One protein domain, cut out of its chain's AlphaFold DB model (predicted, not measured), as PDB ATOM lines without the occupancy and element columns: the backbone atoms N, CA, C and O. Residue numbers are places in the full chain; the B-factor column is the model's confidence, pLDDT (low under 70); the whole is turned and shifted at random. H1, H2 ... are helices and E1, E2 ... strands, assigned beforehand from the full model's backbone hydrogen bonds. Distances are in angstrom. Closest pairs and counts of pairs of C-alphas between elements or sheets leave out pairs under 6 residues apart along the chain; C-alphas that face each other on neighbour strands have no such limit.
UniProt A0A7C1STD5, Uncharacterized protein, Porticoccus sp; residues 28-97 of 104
ATOM      1  N   LEU A  28     -43.796  27.755  38.689       97.62
ATOM      2  CA  LEU A  28     -44.533  26.950  39.671       97.62
ATOM      3  C   LEU A  28     -45.982  26.657  39.242       97.62
ATOM      4  O   LEU A  28     -46.580  25.712  39.755       97.62
ATOM      5  N   GLY A  29     -46.530  27.430  38.298       97.06
ATOM      6  CA  GLY A  29     -47.842  27.205  37.678       97.06
ATOM      7  C   GLY A  29     -47.779  26.596  36.270       97.06
ATOM      8  O   GLY A  29     -48.817  26.407  35.639       97.06
ATOM      9  N   ALA A  30     -46.582  26.305  35.753       98.38
ATOM     10  CA  ALA A  30     -46.388  25.733  34.423       98.38
ATOM     11  C   ALA A  30     -46.386  24.195  34.441       98.38
ATOM     12  O   ALA A  30     -46.127  23.556  35.461       98.38
ATOM     13  N   ASN A  31     -46.615  23.586  33.274       98.56
ATOM     14  CA  ASN A  31     -46.349  22.162  33.091       98.56
ATOM     15  C   ASN A  31     -44.841  21.940  32.960       98.56
ATOM     16  O   ASN A  31     -44.173  22.682  32.241       98.56
ATOM     17  N   ILE A  32     -44.328  20.879  33.581       98.44
ATOM     18  CA  ILE A  32     -42.910  20.519  33.529       98.44
ATOM     19  C   ILE A  32     -42.712  19.120  32.941       98.44
ATOM     20  O   ILE A  32     -43.333  18.149  33.380       98.44
ATOM     21  N   TYR A  33     -41.801  19.008  31.976       98.50
ATOM     22  CA  TYR A  33     -41.277  17.734  31.492       98.50
ATOM     23  C   TYR A  33     -39.789  17.627  31.834       98.50
ATOM     24  O   TYR A  33     -38.992  18.481  31.456       98.50
ATOM     25  N   VAL A  34     -39.410  16.579  32.573       98.50
ATOM     26  CA  VAL A  34     -38.022  16.370  33.010       98.50
ATOM     27  C   VAL A  34     -37.378  15.230  32.224       98.50
ATOM     28  O   VAL A  34     -37.859  14.088  32.247       98.50
ATOM     29  N   ARG A  35     -36.260  15.543  31.562       98.50
ATOM     30  CA  ARG A  35     -35.344  14.577  30.946       98.50
ATOM     31  C   ARG A  35     -34.267  14.200  31.959       98.50
ATOM     32  O   ARG A  35     -33.268  14.894  32.111       98.50
ATOM     33  N   ASP A  36     -34.517  13.108  32.663       97.81
ATOM     34  CA  ASP A  36     -33.687  12.536  33.731       97.81
ATOM     35  C   ASP A  36     -33.098  11.162  33.364       97.81
ATOM     36  O   ASP A  36     -32.393  10.543  34.160       97.81
ATOM     37  N   THR A  37     -33.347  10.682  32.141       97.94
ATOM     38  CA  THR A  37     -32.765   9.438  31.621       97.94
ATOM     39  C   THR A  37     -32.098   9.649  30.267       97.94
ATOM     40  O   THR A  37     -32.454  10.564  29.514       97.94
ATOM     41  N   ALA A  38     -31.148   8.770  29.938       96.88
ATOM     42  CA  ALA A  38     -30.469   8.777  28.648       96.88
ATOM     43  C   ALA A  38     -31.463   8.642  27.484       96.88
ATOM     44  O   ALA A  38     -31.360   9.376  26.510       96.88
ATOM     45  N   GLU A  39     -32.492   7.799  27.611       97.50
ATOM     46  CA  GLU A  39     -33.510   7.601  26.569       97.50
ATOM     47  C   GLU A  39     -34.323   8.871  26.299       97.50
ATOM     48  O   GLU A  39     -34.730   9.124  25.165       97.50
ATOM     49  N   LYS A  40     -34.576   9.685  27.332       98.06
ATOM     50  CA  LYS A  40     -35.244  10.982  27.166       98.06
ATOM     51  C   LYS A  40     -34.316  12.018  26.536       98.06
ATOM     52  O   LYS A  40     -34.786  12.830  25.741       98.06
ATOM     53  N   MET A  41     -33.030  12.005  26.879       97.94
ATOM     54  CA  MET A  41     -32.029  12.902  26.290       97.94
ATOM     55  C   MET A  41     -31.727  12.561  24.826       97.94
ATOM     56  O   MET A  41     -31.578  13.470  24.013       97.94
ATOM     57  N   ASP A  42     -31.735  11.277  24.470       96.44
ATOM     58  CA  ASP A  42     -31.495  10.787  23.106       96.44
ATOM     59  C   ASP A  42     -32.560  11.280  22.097       96.44
ATOM     60  O   ASP A  42     -32.359  11.228  20.885       96.44
ATOM     61  N   GLN A  43     -33.700  11.796  22.578       97.25
ATOM     62  CA  GLN A  43     -34.733  12.424  21.740       97.25
ATOM     63  C   GLN A  43     -34.332  13.813  21.226       97.25
ATOM     64  O   GLN A  43     -34.876  14.264  20.220       97.25
ATOM     65  N   VAL A  44     -33.434  14.508  21.933       97.19
ATOM     66  CA  VAL A  44     -33.024  15.893  21.627       97.19
ATOM     67  C   VAL A  44     -31.541  16.010  21.280       97.19
ATOM     68  O   VAL A  44     -31.152  16.952  20.595       97.19
ATOM     69  N   TYR A  45     -30.723  15.033  21.678       97.75
ATOM     70  CA  TYR A  45     -29.311  14.947  21.322       97.75
ATOM     71  C   TYR A  45     -28.941  13.562  20.798       97.75
ATOM     72  O   TYR A  45     -29.448  12.561  21.293       97.75
ATOM     73  N   PRO A  46     -27.985  13.463  19.860       97.00
ATOM     74  CA  PRO A  46     -27.345  12.195  19.554       97.00
ATOM     75  C   PRO A  46     -26.634  11.618  20.783       97.00
ATOM     76  O   PRO A  46     -26.066  12.345  21.603       97.00
ATOM     77  N   ARG A  47     -26.596  10.289  20.867       92.62
ATOM     78  CA  ARG A  47     -25.887   9.584  21.936       92.62
ATOM     79  C   ARG A  47     -24.419  10.024  22.005       92.62
ATOM     80  O   ARG A  47     -23.773  10.173  20.971       92.62
ATOM     81  N   LEU A  48     -23.902  10.186  23.226       93.88
ATOM     82  CA  LEU A  48     -22.581  10.756  23.564       93.88
ATOM     83  C   LEU A  48     -22.451  12.282  23.403       93.88
ATOM     84  O   LEU A  48     -21.436  12.831  23.824       93.88
ATOM     85  N   MET A  49     -23.445  12.968  22.832       97.25
ATOM     86  CA  MET A  49     -23.508  14.437  22.814       97.25
ATOM     87  C   MET A  49     -24.427  15.000  23.907       97.25
ATOM     88  O   MET A  49     -24.371  16.194  24.190       97.25
ATOM     89  N   SER A  50     -25.267  14.155  24.514       96.38
ATOM     90  CA  SER A  50     -26.110  14.515  25.653       96.38
ATOM     91  C   SER A  50     -25.305  14.641  26.954       96.38
ATOM     92  O   SER A  50     -24.310  13.932  27.140       96.38
ATOM     93  N   PRO A  51     -25.740  15.505  27.890       95.12
ATOM     94  CA  PRO A  51     -25.238  15.485  29.259       95.12
ATOM     95  C   PRO A  51     -25.521  14.142  29.949       95.12
ATOM     96  O   PRO A  51     -26.539  13.500  29.685       95.12
ATOM     97  N   ASP A  52     -24.652  13.745  30.881       96.81
ATOM     98  CA  ASP A  52     -24.920  12.611  31.770       96.81
ATOM     99  C   ASP A  52     -26.043  12.985  32.751       96.81
ATOM    100  O   ASP A  52     -25.933  13.968  33.491       96.81
ATOM    101  N   THR A  53     -27.127  12.204  32.767       96.38
ATOM    102  CA  THR A  53     -28.316  12.529  33.565       96.38
ATOM    103  C   THR A  53     -28.110  12.360  35.064       96.38
ATOM    104  O   THR A  53     -28.879  12.903  35.844       96.38
ATOM    105  N   THR A  54     -27.037  11.711  35.511       97.38
ATOM    106  CA  THR A  54     -26.657  11.750  36.932       97.38
ATOM    107  C   THR A  54     -26.102  13.113  37.357       97.38
ATOM    108  O   THR A  54     -26.109  13.432  38.547       97.38
ATOM    109  N   TRP A  55     -25.669  13.938  36.397       97.94
ATOM    110  CA  TRP A  55     -25.088  15.260  36.631       97.94
ATOM    111  C   TRP A  55     -26.016  16.399  36.244       97.94
ATOM    112  O   TRP A  55     -26.043  17.402  36.949       97.94
ATOM    113  N   GLN A  56     -26.755  16.279  35.142       98.31
ATOM    114  CA  GLN A  56     -27.577  17.369  34.624       98.31
ATOM    115  C   GLN A  56     -28.908  16.856  34.073       98.31
ATOM    116  O   GLN A  56     -28.943  15.960  33.232       98.31
ATOM    117  N   HIS A  57     -30.010  17.462  34.511       98.06
ATOM    118  CA  HIS A  57     -31.351  17.210  33.981       98.06
ATOM    119  C   HIS A  57     -31.811  18.391  33.142       98.06
ATOM    120  O   HIS A  57     -31.548  19.533  33.508       98.06
ATOM    121  N   TYR A  58     -32.557  18.136  32.067       98.31
ATOM    122  CA  TYR A  58     -33.291  19.201  31.377       98.31
ATOM    123  C   TYR A  58     -34.717  19.254  31.912       98.31
ATOM    124  O   TYR A  58     -35.401  18.230  31.967       98.31
ATOM    125  N   ARG A  59     -35.153  20.445  32.318       98.69
ATOM    126  CA  ARG A  59     -36.502  20.743  32.803       98.69
ATOM    127  C   ARG A  59     -37.168  21.688  31.817       98.69
ATOM    128  O   ARG A  59     -36.814  22.859  31.756       98.69
ATOM    129  N   GLU A  60     -38.099  21.164  31.035       98.69
ATOM    130  CA  GLU A  60     -38.819  21.911  30.005       98.69
ATOM    131  C   GLU A  60     -40.136  22.425  30.592       98.69
ATOM    132  O   GLU A  60     -41.016  21.631  30.941       98.69
ATOM    133  N   TYR A  61     -40.267  23.746  30.711       98.81
ATOM    134  CA  TYR A  61     -41.455  24.415  31.233       98.81
ATOM    135  C   TYR A  61     -42.338  24.875  30.079       98.81
ATOM    136  O   TYR A  61     -41.893  25.586  29.175       98.81
ATOM    137  N   SER A  62     -43.605  24.478  30.107       98.62
ATOM    138  CA  SER A  62     -44.563  24.764  29.040       98.62
ATOM    139  C   SER A  62     -45.876  25.331  29.563       98.62
ATOM    140  O   SER A  62     -46.314  25.041  30.680       98.62
ATOM    141  N   CYS A  63     -46.523  26.142  28.729       98.62
ATOM    142  CA  CYS A  63     -47.841  26.685  29.022       98.62
ATOM    143  C   CYS A  63     -48.886  25.558  29.103       98.62
ATOM    144  O   CYS A  63     -49.013  24.784  28.149       98.62
ATOM    145  N   PRO A  64     -49.691  25.484  30.179       98.25
ATOM    146  CA  PRO A  64     -50.663  24.409  30.355       98.25
ATOM    147  C   PRO A  64     -51.859  24.490  29.397       98.25
ATOM    148  O   PRO A  64     -52.565  23.500  29.223       98.25
ATOM    149  N   THR A  65     -52.094  25.641  28.760       98.19
ATOM    150  CA  THR A  65     -53.202  25.815  27.809       98.19
ATOM    151  C   THR A  65     -52.798  25.522  26.367       98.19
ATOM    152  O   THR A  65     -53.489  24.771  25.687       98.19
ATOM    153  N   CYS A  66     -51.703  26.110  25.879       98.25
ATOM    154  CA  CYS A  66     -51.316  26.004  24.466       98.25
ATOM    155  C   CYS A  66     -50.100  25.103  24.208       98.25
ATOM    156  O   CYS A  66     -49.768  24.866  23.051       98.25
ATOM    157  N   GLY A  67     -49.411  24.632  25.252       98.00
ATOM    158  CA  GLY A  67     -48.220  23.789  25.120       98.00
ATOM    159  C   GLY A  67     -46.964  24.514  24.626       98.00
ATOM    160  O   GLY A  67     -45.972  23.856  24.326       98.00
ATOM    161  N   THR A  68     -46.973  25.851  24.541       98.50
ATOM    162  CA  THR A  68     -45.775  26.624  24.166       98.50
ATOM    163  C   THR A  68     -44.660  26.372  25.174       98.50
ATOM    164  O   THR A  68     -44.898  26.466  26.376       98.50
ATOM    165  N   MET A  69     -43.456  26.068  24.688       98.38
ATOM    166  CA  MET A  69     -42.254  25.927  25.509       98.38
ATOM    167  C   MET A  69     -41.750  27.317  25.901       98.38
ATOM    168  O   MET A  69     -41.373  28.101  25.034       98.38
ATOM    169  N   LEU A  70     -41.818  27.631  27.193       98.44
ATOM    170  CA  LEU A  70     -41.552  28.968  27.727       98.44
ATOM    171  C   LEU A  70     -40.133  29.097  28.277       98.44
ATOM    172  O   LEU A  70     -39.540  30.163  28.156       98.44
ATOM    173  N   ASP A  71     -39.597  28.026  28.862       98.75
ATOM    174  CA  ASP A  71     -38.215  27.989  29.337       98.75
ATOM    175  C   ASP A  71     -37.670  26.556  29.418       98.75
ATOM    176  O   ASP A  71     -38.435  25.590  29.523       98.75
ATOM    177  N   ILE A  72     -36.343  26.419  29.389       98.56
ATOM    178  CA  ILE A  72     -35.637  25.158  29.627       98.56
ATOM    179  C   ILE A  72     -34.504  25.404  30.618       98.56
ATOM    180  O   ILE A  72     -33.514  26.064  30.308       98.56
ATOM    181  N   GLU A  73     -34.597  24.783  31.788       98.62
ATOM    182  CA  GLU A  73     -33.508  24.800  32.757       98.62
ATOM    183  C   GLU A  73     -32.650  23.537  32.629       98.62
ATOM    184  O   GLU A  73     -33.173  22.439  32.429       98.62
ATOM    185  N   ALA A  74     -31.336  23.673  32.822       98.25
ATOM    186  CA  ALA A  74     -30.388  22.557  32.793       98.25
ATOM    187  C   ALA A  74     -29.559  22.435  34.093       98.25
ATOM    188  O   ALA A  74     -28.332  22.562  34.057       98.25
ATOM    189  N   PRO A  75     -30.185  22.258  35.271       98.31
ATOM    190  CA  PRO A  75     -29.468  22.163  36.540       98.31
ATOM    191  C   PRO A  75     -29.016  20.730  36.862       98.31
ATOM    192  O   PRO A  75     -29.348  19.766  36.173       98.31
ATOM    193  N   VAL A  76     -28.335  20.594  38.000       98.19
ATOM    194  CA  VAL A  76     -28.117  19.303  38.664       98.19
ATOM    195  C   VAL A  76     -29.417  18.738  39.266       98.19
ATOM    196  O   VAL A  76     -30.369  19.494  39.505       98.19
ATOM    197  N   PRO A  77     -29.486  17.424  39.566       97.69
ATOM    198  CA  PRO A  77     -30.602  16.853  40.315       97.69
ATOM    199  C   PRO A  77     -30.855  17.583  41.645       97.69
ATOM    200  O   PRO A  77     -29.932  18.081  42.284       97.69
ATOM    201  N   TRP A  78     -32.124  17.630  42.062       96.50
ATOM    202  CA  TRP A  78     -32.611  18.270  43.302       96.50
ATOM    203  C   TRP A  78     -32.506  19.794  43.375       96.50
ATOM    204  O   TRP A  78     -32.934  20.381  44.369       96.50
ATOM    205  N   TYR A  79     -31.986  20.453  42.341       98.19
ATOM    206  CA  TYR A  79     -31.904  21.906  42.342       98.19
ATOM    207  C   TYR A  79     -33.307  22.538  42.414       98.19
ATOM    208  O   TYR A  79     -34.227  22.040  41.755       98.19
ATOM    209  N   PRO A  80     -33.513  23.633  43.164       98.25
ATOM    210  CA  PRO A  80     -34.790  24.344  43.174       98.25
ATOM    211  C   PRO A  80     -35.183  24.857  41.782       98.25
ATOM    212  O   PRO A  80     -34.329  25.025  40.911       98.25
ATOM    213  N   VAL A  81     -36.474  25.111  41.559       98.38
ATOM    214  CA  VAL A  81     -36.934  25.838  40.359       98.38
ATOM    215  C   VAL A  81     -36.430  27.276  40.454       98.38
ATOM    216  O   VAL A  81     -36.605  27.911  41.498       98.38
ATOM    217  N   MET A  82     -35.772  27.780  39.410       98.12
ATOM    218  CA  MET A  82     -35.169  29.111  39.460       98.12
ATOM    219  C   MET A  82     -36.242  30.173  39.253       98.12
ATOM    220  O   MET A  82     -37.124  30.023  38.413       98.12
ATOM    221  N   HIS A  83     -36.181  31.241  40.047       98.19
ATOM    222  CA  HIS A  83     -36.964  32.445  39.804       98.19
ATOM    223  C   HIS A  83     -36.057  33.442  39.085       98.19
ATOM    224  O   HIS A  83     -35.288  34.155  39.730       98.19
ATOM    225  N   ASP A  84     -36.078  33.413  37.751       97.94
ATOM    226  CA  ASP A  84     -35.014  34.016  36.935       97.94
ATOM    227  C   ASP A  84     -34.955  35.534  37.058       97.94
ATOM    228  O   ASP A  84     -33.874  36.121  36.993       97.94
ATOM    229  N   PHE A  85     -36.113  36.179  37.221       97.38
ATOM    230  CA  PHE A  85     -36.191  37.627  37.174       97.38
ATOM    231  C   PHE A  85     -37.268  38.200  38.091       97.38
ATOM    232  O   PHE A  85     -38.423  37.803  38.031       97.38
ATOM    233  N   GLN A  86     -36.867  39.182  38.899       95.69
ATOM    234  CA  GLN A  86     -37.724  39.959  39.793       95.69
ATOM    235  C   GLN A  86     -37.504  41.449  39.490       95.69
ATOM    236  O   GLN A  86     -36.641  42.076  40.111       95.69
ATOM    237  N   PRO A  87     -38.190  42.006  38.477       94.69
ATOM    238  CA  PRO A  87     -37.983  43.388  38.071       94.69
ATOM    239  C   PRO A  87     -38.500  44.375  39.115       94.69
ATOM    240  O   PRO A  87     -39.632  44.264  39.580       94.69
ATOM    241  N   ASP A  88     -37.722  45.427  39.367       94.81
ATOM    242  CA  ASP A  88     -38.249  46.657  39.953       94.81
ATOM    243  C   ASP A  88     -38.882  47.506  38.843       94.81
ATOM    244  O   ASP A  88     -38.231  48.339  38.205       94.81
ATOM    245  N   LEU A  89     -40.162  47.236  38.566       93.00
ATOM    246  CA  LEU A  89     -40.898  47.936  37.516       93.00
ATOM    247  C   LEU A  89     -41.018  49.429  37.823       93.00
ATOM    248  O   LEU A  89     -40.890  50.238  36.907       93.00
ATOM    249  N   LYS A  90     -41.203  49.809  39.092       91.75
ATOM    250  CA  LYS A  90     -41.354  51.213  39.485       91.75
ATOM    251  C   LYS A  90     -40.116  52.009  39.103       91.75
ATOM    252  O   LYS A  90     -40.215  52.983  38.358       91.75
ATOM    253  N   THR A  91     -38.960  51.553  39.575       95.50
ATOM    254  CA  THR A  91     -37.678  52.201  39.299       95.50
ATOM    255  C   THR A  91     -37.382  52.207  37.800       95.50
ATOM    256  O   THR A  91     -36.905  53.207  37.268       95.50
ATOM    257  N   PHE A  92     -37.721  51.130  37.083       95.88
ATOM    258  CA  PHE A  92     -37.554  51.091  35.632       95.88
ATOM    259  C   PHE A  92     -38.381  52.167  34.911       95.88
ATOM    260  O   PHE A  92     -37.837  52.862  34.055       95.88
ATOM    261  N   PHE A  93     -39.658  52.351  35.269       95.06
ATOM    262  CA  PHE A  93     -40.512  53.394  34.682       95.06
ATOM    263  C   PHE A  93     -40.006  54.812  34.987       95.06
ATOM    264  O   PHE A  93     -40.063  55.676  34.111       95.06
ATOM    265  N   GLU A  94     -39.445  55.037  36.180       95.31
ATOM    266  CA  GLU A  94     -38.774  56.297  36.526       95.31
ATOM    267  C   GLU A  94     -37.553  56.554  35.626       95.31
ATOM    268  O   GLU A  94     -37.384  57.667  35.130       95.31
ATOM    269  N   TRP A  95     -36.730  55.533  35.358       97.50
ATOM    270  CA  TRP A  95     -35.541  55.667  34.503       97.50
ATOM    271  C   TRP A  95     -35.861  56.007  33.052       97.50
ATOM    272  O   TRP A  95     -35.082  56.704  32.405       97.50
ATOM    273  N   VAL A  96     -36.977  55.497  32.529       97.25
ATOM    274  CA  VAL A  96     -37.402  55.770  31.147       97.25
ATOM    275  C   VAL A  96     -38.317  56.992  31.034       97.25
ATOM    276  O   VAL A  96     -38.811  57.269  29.943       97.25
ATOM    277  N   GLU A  97     -38.547  57.716  32.135       96.56
ATOM    278  CA  GLU A  97     -39.406  58.908  32.204       96.56
ATOM    279  C   GLU A  97     -40.833  58.659  31.670       96.56
ATOM    280  O   GLU A  97     -41.456  59.528  31.055       96.56
TER     281      GLU A  97
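What this domain is: This is residues 28 to 97 of the 104 residues of an uncharacterized protein of Porticoccus sp (UniProt A0A7C1STD5). What is seen first? Little regular structure: a small antiparallel sheet, E1, E2, E3 in that order, amid loops, with a free arm, residues 84 to 97, that sticks out and holds H2. What is the make-up? The printed part has 70 residues, 26 in named elements, E1 H1 E2 E3 H2, class mixed; it is only just loose, close to extended, with radius of gyration of the C-alphas 16.4 A and spans 52 by 27 by 21 A.

Where its parts are: Where do E1 and H1 lie? E1, residues 31 to 35, 13.5 A, begins at C-alpha 31 (-46.349, 22.162, 33.091); H1 is residues 38 to 41, 5.0 A. What follows? E2 is residues 58 to 62, 12.8 A, and E3 69 to 73, 11.4 A; H2, residues 89 to 95, 9.9 A, ends at C-alpha 95 (-35.541, 55.667, 34.503).

How they stand to each other: How do strands pair? Antiparallel E1 and E2 have N 33 and O 60 within hydrogen-bond range, 2.9 A; hairpin E2 and E3 has N 59 and O 73, 2.8 A. And the helices? H1, too short for an O i to N i+4 pair, only grazes the sheet with residues 40 to 41; H2, with every such pair within range, is not on it.

The domain as a whole: Which links are long? H1 to E2 and E3 to H2. Any cut or low confidence? The printed part has no cut, and no printed residue is under 70.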